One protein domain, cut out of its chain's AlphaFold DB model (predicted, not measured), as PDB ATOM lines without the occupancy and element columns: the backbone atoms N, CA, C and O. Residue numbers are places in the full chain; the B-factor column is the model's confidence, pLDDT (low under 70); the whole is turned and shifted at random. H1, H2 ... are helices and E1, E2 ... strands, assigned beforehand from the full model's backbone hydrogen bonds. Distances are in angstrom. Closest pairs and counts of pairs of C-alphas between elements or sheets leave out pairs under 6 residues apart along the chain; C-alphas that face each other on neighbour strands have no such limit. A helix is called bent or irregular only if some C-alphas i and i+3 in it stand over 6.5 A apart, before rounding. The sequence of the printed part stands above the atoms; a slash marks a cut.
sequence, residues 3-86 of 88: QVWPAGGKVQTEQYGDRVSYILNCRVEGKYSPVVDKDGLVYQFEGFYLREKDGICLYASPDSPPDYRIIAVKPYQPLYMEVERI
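AT A GLANCE: This is residues 3 to 86 of the 88 residues of an uncharacterized protein of Eisenbergiella porci (UniProt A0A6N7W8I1). A strongly twisted antiparallel sheet of four strands makes the middle of this domain, with the irregular helix H1 at one end of the longest axis and the small separate hairpin of E3 and E4 at the other. A long stretch without named elements, residues 45 to 67, leads from the hairpin back to the sheet and is tied to each by a short pairing. The printed part has 84 residues, with one named helix and six named strands in the order E1 H1 E2 E3 E4 E5 E6; the sheet runs E1 E2 E6 E5, and the class is mixed, helices and strands. The whole is compact, with a radius of gyration of the C-alphas of 13.0 A and spans of 34 by 29 by 24 A.

HOW THE PARTS SIT: E1, residues 3 to 6, is an edge strand and the antiparallel neighbour of E2, residues 23 to 28, at 161 degrees, with N 5 and O 25 within hydrogen-bond range at 3.0 A. H1, residues 10 to 22, is on the sheet at a height of 8.8 A; it lies only just over E2, with 3 C-alphas falling on that strand, and runs slantwise to it at 37 degrees on the local plane. H1 is irregular, with C-alphas 15 and 18 9.6 A apart; 4 of its 9 O i to N i+4 pairs and 7 of its 10 O i to N i+3 pairs are within range. E2 is antiparallel to E6, residues 79 to 85, at 150 degrees, with N 26 and O 81 at 2.8 A. The closest C-alphas of H1 and E6 are those of Tyr 22 and Arg 85, 5.3 A apart. E6 forms a hairpin with the other edge strand, E5, residues 68 to 74, where N 82 and O 72 are 2.9 A apart. E3, residues 33 to 37, and E4, residues 40 to 44, form a hairpin at 145 degrees, with N 35 and O 42 at 2.9 A; both strands are apart from E1, E2, E5 and E6. Residues 43 to 44 of E4 pair with residues 49 to 50, and residues 55 to 56 with residues 68 to 69 of E5, both antiparallel.

IN THESE COORDINATES: E1 begins at C-alpha 3 (150.927, 128.507, 152.152). H1 measures 15.1 A and E2 15.9 A. E3 measures 12.3 A and E4 12.2 A, from C-alpha 40 at (142.372, 150.998, 143.582). E5 measures 16.7 A, and E6 19.4 A, to C-alpha 85 at (143.818, 128.850, 137.782).

THE WHOLE: The two C-alphas farthest apart are those of Glu 14 and Gly 47, 35.6 A. The printed part has no cut. The link from E4 to E5, 23 residues, is long; the other links are tight. The mean pLDDT of the printed part is 94.6, and no printed residue is under 70.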
ATOM      1  N   GLN A   3     151.555 129.829 152.090       95.25
ATOM      2  CA  GLN A   3     150.927 128.507 152.152       95.25
ATOM      3  C   GLN A   3     149.750 128.468 151.184       95.25
ATOM      4  O   GLN A   3     149.021 129.454 151.085       95.25
ATOM      5  N   VAL A   4     149.566 127.340 150.498       96.62
ATOM      6  CA  VAL A   4     148.552 127.165 149.451       96.62
ATOM      7  C   VAL A   4     147.814 125.848 149.670       96.62
ATOM      8  O   VAL A   4     148.455 124.827 149.922       96.62
ATOM      9  N   TRP A   5     146.484 125.853 149.587       96.81
ATOM     10  CA  TRP A   5     145.659 124.642 149.688       96.81
ATOM     11  C   TRP A   5     144.377 124.753 148.847       96.81
ATOM     12  O   TRP A   5     143.938 125.867 148.559       96.81
ATOM     13  N   PRO A   6     143.748 123.631 148.455       96.00
ATOM     14  CA  PRO A   6     142.524 123.651 147.653       96.00
ATOM     15  C   PRO A   6     141.364 124.406 148.310       96.00
ATOM     16  O   PRO A   6     141.183 124.357 149.530       96.00
ATOM     17  N   ALA A   7     140.557 125.090 147.499       94.38
ATOM     18  CA  ALA A   7     139.223 125.514 147.906       94.38
ATOM     19  C   ALA A   7     138.267 124.316 147.955       94.38
ATOM     20  O   ALA A   7     138.471 123.303 147.291       94.38
ATOM     21  N   GLY A   8     137.222 124.417 148.776       89.06
ATOM     22  CA  GLY A   8     136.276 123.305 148.940       89.06
ATOM     23  C   GLY A   8     135.320 123.411 150.123       89.06
ATOM     24  O   GLY A   8     134.610 122.456 150.425       89.06
ATOM     25  N   GLY A   9     135.291 124.548 150.825       88.75
ATOM     26  CA  GLY A   9     134.277 124.780 151.851       88.75
ATOM     27  C   GLY A   9     132.896 124.985 151.226       88.75
ATOM     28  O   GLY A   9     132.794 125.548 150.140       88.75
ATOM     29  N   LYS A  10     131.828 124.616 151.948       92.62
ATOM     30  CA  LYS A  10     130.430 124.779 151.497       92.62
ATOM     31  C   LYS A  10     130.150 126.174 150.920       92.62
ATOM     32  O   LYS A  10     129.604 126.280 149.830       92.62
ATOM     33  N   VAL A  11     130.602 127.222 151.612       92.19
ATOM     34  CA  VAL A  11     130.452 128.623 151.177       92.19
ATOM     35  C   VAL A  11     131.119 128.877 149.821       92.19
ATOM     36  O   VAL A  11     130.542 129.532 148.965       92.19
ATOM     37  N   GLN A  12     132.318 128.336 149.595       91.44
ATOM     38  CA  GLN A  12     133.044 128.515 148.336       91.44
ATOM     39  C   GLN A  12     132.391 127.732 147.195       91.44
ATOM     40  O   GLN A  12     132.317 128.236 146.082       91.44
ATOM     41  N   THR A  13     131.880 126.530 147.466       92.69
ATOM     42  CA  THR A  13     131.113 125.757 146.481       92.69
ATOM     43  C   THR A  13     129.815 126.468 146.103       92.69
ATOM     44  O   THR A  13     129.471 126.513 144.929       92.69
ATOM     45  N   GLU A  14     129.112 127.071 147.062       94.25
ATOM     46  CA  GLU A  14     127.919 127.884 146.785       94.25
ATOM     47  C   GLU A  14     128.259 129.155 145.992       94.25
ATOM     48  O   GLU A  14     127.525 129.528 145.080       94.25
ATOM     49  N   GLN A  15     129.383 129.805 146.306       94.56
ATOM     50  CA  GLN A  15     129.808 131.048 145.661       94.56
ATOM     51  C   GLN A  15     130.356 130.838 144.241       94.56
ATOM     52  O   GLN A  15     130.090 131.648 143.354       94.56
ATOM     53  N   TYR A  16     131.143 129.783 144.024       93.94
ATOM     54  CA  TYR A  16     131.895 129.570 142.783       93.94
ATOM     55  C   TYR A  16     131.391 128.388 141.945       93.94
ATOM     56  O   TYR A  16     131.782 128.262 140.783       93.94
ATOM     57  N   GLY A  17     130.522 127.533 142.490       93.88
ATOM     58  CA  GLY A  17     130.034 126.334 141.810       93.88
ATOM     59  C   GLY A  17     131.182 125.424 141.382       93.88
ATOM     60  O   GLY A  17     132.158 125.241 142.112       93.88
ATOM     61  N   ASP A  18     131.108 124.911 140.155       92.31
ATOM     62  CA  ASP A  18     132.110 124.000 139.583       92.31
ATOM     63  C   ASP A  18     133.515 124.617 139.480       92.31
ATOM     64  O   ASP A  18     134.522 123.899 139.485       92.31
ATOM     65  N   ARG A  19     133.609 125.956 139.456       94.12
ATOM     66  CA  ARG A  19     134.892 126.672 139.413       94.12
ATOM     67  C   ARG A  19     135.720 126.480 140.678       94.12
ATOM     68  O   ARG A  19     136.932 126.645 140.618       94.12
ATOM     69  N   VAL A  20     135.108 126.071 141.798       94.12
ATOM     70  CA  VAL A  20     135.817 125.809 143.064       94.12
ATOM     71  C   VAL A  20     136.974 124.817 142.896       94.12
ATOM     72  O   VAL A  20     137.990 124.943 143.571       94.12
ATOM     73  N   SER A  21     136.861 123.892 141.937       93.81
ATOM     74  CA  SER A  21     137.904 122.914 141.599       93.81
ATOM     75  C   SER A  21     139.198 123.534 141.048       93.81
ATOM     76  O   SER A  21     140.258 122.916 141.131       93.81
ATOM     77  N   TYR A  22     139.132 124.765 140.532       95.19
ATOM     78  CA  TYR A  22     140.267 125.525 140.004       95.19
ATOM     79  C   TYR A  22     140.776 126.593 140.978       95.19
ATOM     80  O   TYR A  22     141.711 127.324 140.643       95.19
ATOM     81  N   ILE A  23     140.173 126.701 142.166       97.12
ATOM     82  CA  ILE A  23     140.493 127.736 143.146       97.12
ATOM     83  C   ILE A  23     141.388 127.163 144.244       97.12
ATOM     84  O   ILE A  23     141.132 126.098 144.809       97.12
ATOM     85  N   LEU A  24     142.430 127.915 144.580       97.62
ATOM     86  CA  LEU A  24     143.280 127.677 145.736       97.62
ATOM     87  C   LEU A  24     143.125 128.826 146.732       97.62
ATOM     88  O   LEU A  24     142.983 129.993 146.368       97.62
ATOM     89  N   ASN A  25     143.184 128.491 148.011       97.31
ATOM     90  CA  ASN A  25     143.356 129.454 149.081       97.31
ATOM     91  C   ASN A  25     144.852 129.682 149.305       97.31
ATOM     92  O   ASN A  25     145.625 128.723 149.348       97.31
ATOM     93  N   CYS A  26     145.245 130.936 149.496       96.81
ATOM     94  CA  CYS A  26     146.608 131.328 149.824       96.81
ATOM     95  C   CYS A  26     146.639 132.073 151.161       96.81
ATOM     96  O   CYS A  26     145.798 132.935 151.412       96.81
ATOM     97  N   ARG A  27     147.639 131.783 151.997       96.25
ATOM     98  CA  ARG A  27     147.977 132.545 153.211       96.25
ATOM     99  C   ARG A  27     149.357 133.151 153.036       96.25
ATOM    100  O   ARG A  27     150.332 132.409 152.901       96.25
ATOM    101  N   VAL A  28     149.438 134.477 153.045       95.00
ATOM    102  CA  VAL A  28     150.686 135.223 152.843       95.00
ATOM    103  C   VAL A  28     151.172 135.750 154.184       95.00
ATOM    104  O   VAL A  28     150.581 136.663 154.757       95.00
ATOM    105  N   GLU A  29     152.252 135.161 154.693       93.75
ATOM    106  CA  GLU A  29     152.897 135.642 155.915       93.75
ATOM    107  C   GLU A  29     153.623 136.961 155.669       93.75
ATOM    108  O   GLU A  29     154.352 137.102 154.685       93.75
ATOM    109  N   GLY A  30     153.492 137.883 156.615       92.12
ATOM    110  CA  GLY A  30     154.150 139.182 156.574       92.12
ATOM    111  C   GLY A  30     153.238 140.296 157.063       92.12
ATOM    112  O   GLY A  30     152.013 140.164 157.087       92.12
ATOM    113  N   LYS A  31     153.850 141.409 157.466       94.31
ATOM    114  CA  LYS A  31     153.109 142.642 157.721       94.31
ATOM    115  C   LYS A  31     152.775 143.284 156.383       94.31
ATOM    116  O   LYS A  31     153.648 143.399 155.526       94.31
ATOM    117  N   TYR A  32     151.535 143.728 156.248       95.75
ATOM    118  CA  TYR A  32     151.105 144.528 155.116       95.75
ATOM    119  C   TYR A  32     150.343 145.753 155.598       95.75
ATOM    120  O   TYR A  32     149.857 145.798 156.730       95.75
ATOM    121  N   SER A  33     150.237 146.744 154.723       96.25
ATOM    122  CA  SER A  33     149.353 147.890 154.907       96.25
ATOM    123  C   SER A  33     148.425 148.012 153.701       96.25
ATOM    124  O   SER A  33     148.907 147.947 152.569       96.25
ATOM    125  N   PRO A  34     147.107 148.168 153.903       95.88
ATOM    126  CA  PRO A  34     146.215 148.546 152.819       95.88
ATOM    127  C   PRO A  34     146.529 149.985 152.388       95.88
ATOM    128  O   PRO A  34     146.568 150.892 153.217       95.88
ATOM    129  N   VAL A  35     146.761 150.191 151.094       96.56
ATOM    130  CA  VAL A  35     147.040 151.497 150.480       96.56
ATOM    131  C   VAL A  35     146.122 151.651 149.272       96.56
ATOM    132  O   VAL A  35     145.856 150.679 148.574       96.56
ATOM    133  N   VAL A  36     145.610 152.852 149.020       96.44
ATOM    134  CA  VAL A  36     144.840 153.137 147.801       96.44
ATOM    135  C   VAL A  36     145.755 153.855 146.818       96.44
ATOM    136  O   VAL A  36     146.284 154.919 147.140       96.44
ATOM    137  N   ASP A  37     145.954 153.262 145.644       94.19
ATOM    138  CA  ASP A  37     146.633 153.887 144.511       94.19
ATOM    139  C   ASP A  37     145.613 154.364 143.457       94.19
ATOM    140  O   ASP A  37     144.398 154.326 143.664       94.19
ATOM    141  N   LYS A  38     146.105 154.848 142.312       93.81
ATOM    142  CA  LYS A  38     145.267 155.335 141.200       93.81
ATOM    143  C   LYS A  38     144.339 154.262 140.598       93.81
ATOM    144  O   LYS A  38     143.335 154.611 139.988       93.81
ATOM    145  N   ASP A  39     144.691 152.989 140.758       91.31
ATOM    146  CA  ASP A  39     144.033 151.819 140.177       91.31
ATOM    147  C   ASP A  39     143.228 151.035 141.244       91.31
ATOM    148  O   ASP A  39     142.596 150.022 140.935       91.31
ATOM    149  N   GLY A  40     143.220 151.498 142.501       92.88
ATOM    150  CA  GLY A  40     142.372 150.998 143.582       92.88
ATOM    151  C   GLY A  40     143.139 150.536 144.822       92.88
ATOM    152  O   GLY A  40     144.237 150.997 145.122       92.88
ATOM    153  N   LEU A  41     142.521 149.637 145.589       95.31
ATOM    154  CA  LEU A  41     143.095 149.108 146.827       95.31
ATOM    155  C   LEU A  41     144.220 148.103 146.527       95.31
ATOM    156  O   LEU A  41     144.013 147.133 145.798       95.31
ATOM    157  N   VAL A  42     145.378 148.311 147.151       96.88
ATOM    158  CA  VAL A  42     146.526 147.400 147.143       96.88
ATOM    159  C   VAL A  42     146.923 147.025 148.569       96.88
ATOM    160  O   VAL A  42     146.777 147.807 149.508       96.88
ATOM    161  N   TYR A  43     147.464 145.824 148.736       96.44
ATOM    162  CA  TYR A  43     148.007 145.337 149.998       96.44
ATOM    163  C   TYR A  43     149.530 145.337 149.906       96.44
ATOM    164  O   TYR A  43     150.125 144.442 149.306       96.44
ATOM    165  N   GLN A  44     150.154 146.379 150.455       96.62
ATOM    166  CA  GLN A  44     151.591 146.619 150.354       96.62
ATOM    167  C   GLN A  44     152.349 145.820 151.415       96.62
ATOM    168  O   GLN A  44     152.139 146.033 152.609       96.62
ATOM    169  N   PHE A  45     153.267 144.961 150.979       95.06
ATOM    170  CA  PHE A  45     154.269 144.286 151.806       95.06
ATOM    171  C   PHE A  45     155.643 144.942 151.607       95.06
ATOM    172  O   PHE A  45     155.828 145.825 150.767       95.06
ATOM    173  N   GLU A  46     156.641 144.503 152.369       93.56
ATOM    174  CA  GLU A  46     158.031 144.884 152.115       93.56
ATOM    175  C   GLU A  46     158.521 144.231 150.808       93.56
ATOM    176  O   GLU A  46     158.653 143.012 150.720       93.56
ATOM    177  N   GLY A  47     158.750 145.045 149.772       90.94
ATOM    178  CA  GLY A  47     159.311 144.612 148.484       90.94
ATOM    179  C   GLY A  47     158.302 144.174 147.413       90.94
ATOM    180  O   GLY A  47     158.690 144.036 146.258       90.94
ATOM    181  N   PHE A  48     157.022 144.001 147.746       92.69
ATOM    182  CA  PHE A  48     155.970 143.667 146.776       92.69
ATOM    183  C   PHE A  48     154.594 144.153 147.245       92.69
ATOM    184  O   PHE A  48     154.412 144.527 148.403       92.69
ATOM    185  N   TYR A  49     153.609 144.138 146.352       94.69
ATOM    186  CA  TYR A  49     152.208 144.400 146.673       94.69
ATOM    187  C   TYR A  49     151.320 143.326 146.047       94.69
ATOM    188  O   TYR A  49     151.737 142.626 145.126       94.69
ATOM    189  N   LEU A  50     150.104 143.193 146.566       95.19
ATOM    190  CA  LEU A  50     149.089 142.280 146.048       95.19
ATOM    191  C   LEU A  50     147.777 143.029 145.847       95.19
ATOM    192  O   LEU A  50     147.376 143.826 146.702       95.19
ATOM    193  N   ARG A  51     147.085 142.749 144.747       95.50
ATOM    194  CA  ARG A  51     145.759 143.290 144.452       95.50
ATOM    195  C   ARG A  51     144.899 142.260 143.728       95.50
ATOM    196  O   ARG A  51     145.379 141.392 143.004       95.50
ATOM    197  N   GLU A  52     143.589 142.360 143.927       96.25
ATOM    198  CA  GLU A  52     142.640 141.578 143.141       96.25
ATOM    199  C   GLU A  52     142.848 141.810 141.648       96.25
ATOM    200  O   GLU A  52     143.040 142.937 141.201       96.25
ATOM    201  N   LYS A  53     142.710 140.737 140.872       95.81
ATOM    202  CA  LYS A  53     142.960 140.648 139.432       95.81
ATOM    203  C   LYS A  53     144.425 140.543 139.024       95.81
ATOM    204  O   LYS A  53     144.628 140.236 137.848       95.81
ATOM    205  N   ASP A  54     145.389 140.717 139.929       95.75
ATOM    206  CA  ASP A  54     146.795 140.458 139.612       95.75
ATOM    207  C   ASP A  54     146.987 138.979 139.237       95.75
ATOM    208  O   ASP A  54     146.346 138.078 139.794       95.75
ATOM    209  N   GLY A  55     147.865 138.739 138.265       95.62
ATOM    210  CA  GLY A  55     148.339 137.404 137.923       95.62
ATOM    211  C   GLY A  55     149.510 137.013 138.817       95.62
ATOM    212  O   GLY A  55     150.375 137.840 139.097       95.62
ATOM    213  N   ILE A  56     149.547 135.758 139.252       94.00
ATOM    214  CA  ILE A  56     150.622 135.216 140.083       94.00
ATOM    215  C   ILE A  56     151.141 133.905 139.489       94.00
ATOM    216  O   ILE A  56     150.371 133.135 138.914       94.00
ATOM    217  N   CYS A  57     152.440 133.663 139.662       93.81
ATOM    218  CA  CYS A  57     153.089 132.397 139.336       93.81
ATOM    219  C   CYS A  57     153.175 131.540 140.610       93.81
ATOM    220  O   CYS A  57     154.048 131.776 141.447       93.81
ATOM    221  N   LEU A  58     152.253 130.589 140.797       92.38
ATOM    222  CA  LEU A  58     152.285 129.653 141.932       92.38
ATOM    223  C   LEU A  58     153.181 128.450 141.659       92.38
ATOM    224  O   LEU A  58     153.956 128.046 142.527       92.38
ATOM    225  N   TYR A  59     153.044 127.869 140.469       93.38
ATOM    226  CA  TYR A  59     153.805 126.701 140.033       93.38
ATOM    227  C   TYR A  59     154.586 126.976 138.743       93.38
ATOM    228  O   TYR A  59     155.511 126.232 138.417       93.38
ATOM    229  N   ALA A  60     154.241 128.044 138.021       92.12
ATOM    230  CA  ALA A  60     155.019 128.555 136.902       92.12
ATOM    231  C   ALA A  60     156.332 129.216 137.363       92.12
ATOM    232  O   ALA A  60     156.458 129.696 138.492       92.12
ATOM    233  N   SER A  61     157.323 129.262 136.468       90.25
ATOM    234  CA  SER A  61     158.560 130.004 136.732       90.25
ATOM    235  C   SER A  61     158.303 131.522 136.760       90.25
ATOM    236  O   SER A  61     157.361 131.980 136.109       90.25
ATOM    237  N   PRO A  62     159.130 132.324 137.460       85.19
ATOM    238  CA  PRO A  62     158.948 133.779 137.534       85.19
ATOM    239  C   PRO A  62     158.959 134.492 136.175       85.19
ATOM    240  O   PRO A  62     158.334 135.538 136.036       85.19
ATOM    241  N   ASP A  63     159.636 133.917 135.178       90.94
ATOM    242  CA  ASP A  63     159.745 134.476 133.824       90.94
ATOM    243  C   ASP A  63     158.609 134.014 132.887       90.94
ATOM    244  O   ASP A  63     158.560 134.392 131.716       90.94
ATOM    245  N   SER A  64     157.704 133.157 133.368       93.00
ATOM    246  CA  SER A  64     156.546 132.672 132.612       93.00
ATOM    247  C   SER A  64     155.309 133.550 132.833       93.00
ATOM    248  O   SER A  64     155.215 134.233 133.854       93.00
ATOM    249  N   PRO A  65     154.318 133.513 131.920       93.69
ATOM    250  CA  PRO A  65     152.999 134.071 132.199       93.69
ATOM    251  C   PRO A  65     152.400 133.479 133.488       93.69
ATOM    252  O   PRO A  65     152.663 132.312 133.795       93.69
ATOM    253  N   PRO A  66     151.577 134.250 134.220       95.56
ATOM    254  CA  PRO A  66     150.947 133.779 135.447       95.56
ATOM    255  C   PRO A  66     150.039 132.576 135.178       95.56
ATOM    256  O   PRO A  66     149.294 132.555 134.199       95.56
ATOM    257  N   ASP A  67     150.077 131.590 136.071       96.50
ATOM    258  CA  ASP A  67     149.230 130.393 136.032       96.50
ATOM    259  C   ASP A  67     147.964 130.540 136.894       96.50
ATOM    260  O   ASP A  67     147.008 129.777 136.725       96.50
ATOM    261  N   TYR A  68     147.917 131.549 137.769       97.31
ATOM    262  CA  TYR A  68     146.758 131.891 138.592       97.31
ATOM    263  C   TYR A  68     146.461 133.388 138.569       97.31
ATOM    264  O   TYR A  68     147.331 134.225 138.331       97.31
ATOM    265  N   ARG A  69     145.214 133.735 138.880       97.44
ATOM    266  CA  ARG A  69     144.749 135.108 139.080       97.44
ATOM    267  C   ARG A  69     144.143 135.263 140.465       97.44
ATOM    268  O   ARG A  69     143.358 134.419 140.886       97.44
ATOM    269  N   ILE A  70     144.446 136.361 141.148       97.50
ATOM    270  CA  ILE A  70     143.811 136.703 142.425       97.50
ATOM    271  C   ILE A  70     142.355 137.097 142.161       97.50
ATOM    272  O   ILE A  70     142.094 138.085 141.474       97.50
ATOM    273  N   ILE A  71     141.407 136.334 142.700       97.38
ATOM    274  CA  ILE A  71     139.965 136.584 142.530       97.38
ATOM    275  C   ILE A  71     139.324 137.217 143.764       97.38
ATOM    276  O   ILE A  71     138.293 137.870 143.629       97.38
ATOM    277  N   ALA A  72     139.939 137.058 144.938       96.75
ATOM    278  CA  ALA A  72     139.518 137.728 146.159       96.75
ATOM    279  C   ALA A  72     140.703 137.939 147.107       96.75
ATOM    280  O   ALA A  72     141.526 137.034 147.287       96.75
ATOM    281  N   VAL A  73     140.752 139.095 147.772       96.75
ATOM    282  CA  VAL A  73     141.669 139.334 148.896       96.75
ATOM    283  C   VAL A  73     140.888 139.528 150.195       96.75
ATOM    284  O   VAL A  73     139.997 140.366 150.293       96.75
ATOM    285  N   LYS A  74     141.256 138.763 151.226       95.31
ATOM    286  CA  LYS A  74     140.664 138.795 152.566       95.31
ATOM    287  C   LYS A  74     141.664 139.434 153.539       95.31
ATOM    288  O   LYS A  74     142.646 138.778 153.913       95.31
ATOM    289  N   PRO A  75     141.442 140.693 153.961       92.62
ATOM    290  CA  PRO A  75     142.394 141.485 154.738       92.62
ATOM    291  C   PRO A  75     142.438 141.092 156.225       92.62
ATOM    292  O   PRO A  75     142.204 141.903 157.118       92.62
ATOM    293  N   TYR A  76     142.737 139.826 156.506       92.50
ATOM    294  CA  TYR A  76     143.036 139.328 157.849       92.50
ATOM    295  C   TYR A  76     144.532 139.463 158.157       92.50
ATOM    296  O   TYR A  76     145.314 139.874 157.299       92.50
ATOM    297  N   GLN A  77     144.950 139.137 159.381       89.31
ATOM    298  CA  GLN A  77     146.366 139.026 159.737       89.31
ATOM    299  C   GLN A  77     146.680 137.572 160.120       89.31
ATOM    300  O   GLN A  77     146.187 137.108 161.149       89.31
ATOM    301  N   PRO A  78     147.476 136.838 159.316       92.25
ATOM    302  CA  PRO A  78     148.083 137.240 158.034       92.25
ATOM    303  C   PRO A  78     147.063 137.373 156.891       92.25
ATOM    304  O   PRO A  78     145.904 136.995 157.054       92.25
ATOM    305  N   LEU A  79     147.492 137.898 155.737       95.94
ATOM    306  CA  LEU A  79     146.621 138.099 154.575       95.94
ATOM    307  C   LEU A  79     146.186 136.752 153.978       95.94
ATOM    308  O   LEU A  79     147.020 135.866 153.772       95.94
ATOM    309  N   TYR A  80     144.899 136.618 153.653       96.94
ATOM    310  CA  TYR A  80     144.369 135.464 152.924       96.94
ATOM    311  C   TYR A  80     143.887 135.889 151.542       96.94
ATOM    312  O   TYR A  80     143.371 136.989 151.367       96.94
ATOM    313  N   MET A  81     144.028 135.010 150.559       97.06
ATOM    314  CA  MET A  81     143.556 135.246 149.198       97.06
ATOM    315  C   MET A  81     142.928 133.987 148.624       97.06
ATOM    316  O   MET A  81     143.264 132.874 149.027       97.06
ATOM    317  N   GLU A  82     142.047 134.176 147.655       97.69
ATOM    318  CA  GLU A  82     141.571 133.116 146.777       97.69
ATOM    319  C   GLU A  82     142.099 133.399 145.379       97.69
ATOM    320  O   GLU A  82     142.030 134.531 144.884       97.69
ATOM    321  N   VAL A  83     142.666 132.372 144.762       97.81
ATOM    322  CA  VAL A  83     143.319 132.473 143.462       97.81
ATOM    323  C   VAL A  83     142.761 131.389 142.559       97.81
ATOM    324  O   VAL A  83     142.624 130.242 142.973       97.81
ATOM    325  N   GLU A  84     142.406 131.750 141.337       97.69
ATOM    326  CA  GLU A  84     141.825 130.837 140.356       97.69
ATOM    327  C   GLU A  84     142.841 130.542 139.263       97.69
ATOM    328  O   GLU A  84     143.516 131.453 138.776       97.69
ATOM    329  N   ARG A  85     142.953 129.270 138.880       96.88
ATOM    330  CA  ARG A  85     143.818 128.850 137.782       96.88
ATOM    331  C   ARG A  85     143.369 129.507 136.478       96.88
ATOM    332  O   ARG A  85     142.195 129.455 136.122       96.88
ATOM    333  N   ILE A  86     144.317 130.069 135.737       95.56
ATOM    334  CA  ILE A  86     144.063 130.609 134.402       95.56
ATOM    335  C   ILE A  86     144.010 129.428 133.428       95.56
ATOM    336  O   ILE A  86     144.987 128.695 133.261       95.56
TER     337      ILE A  86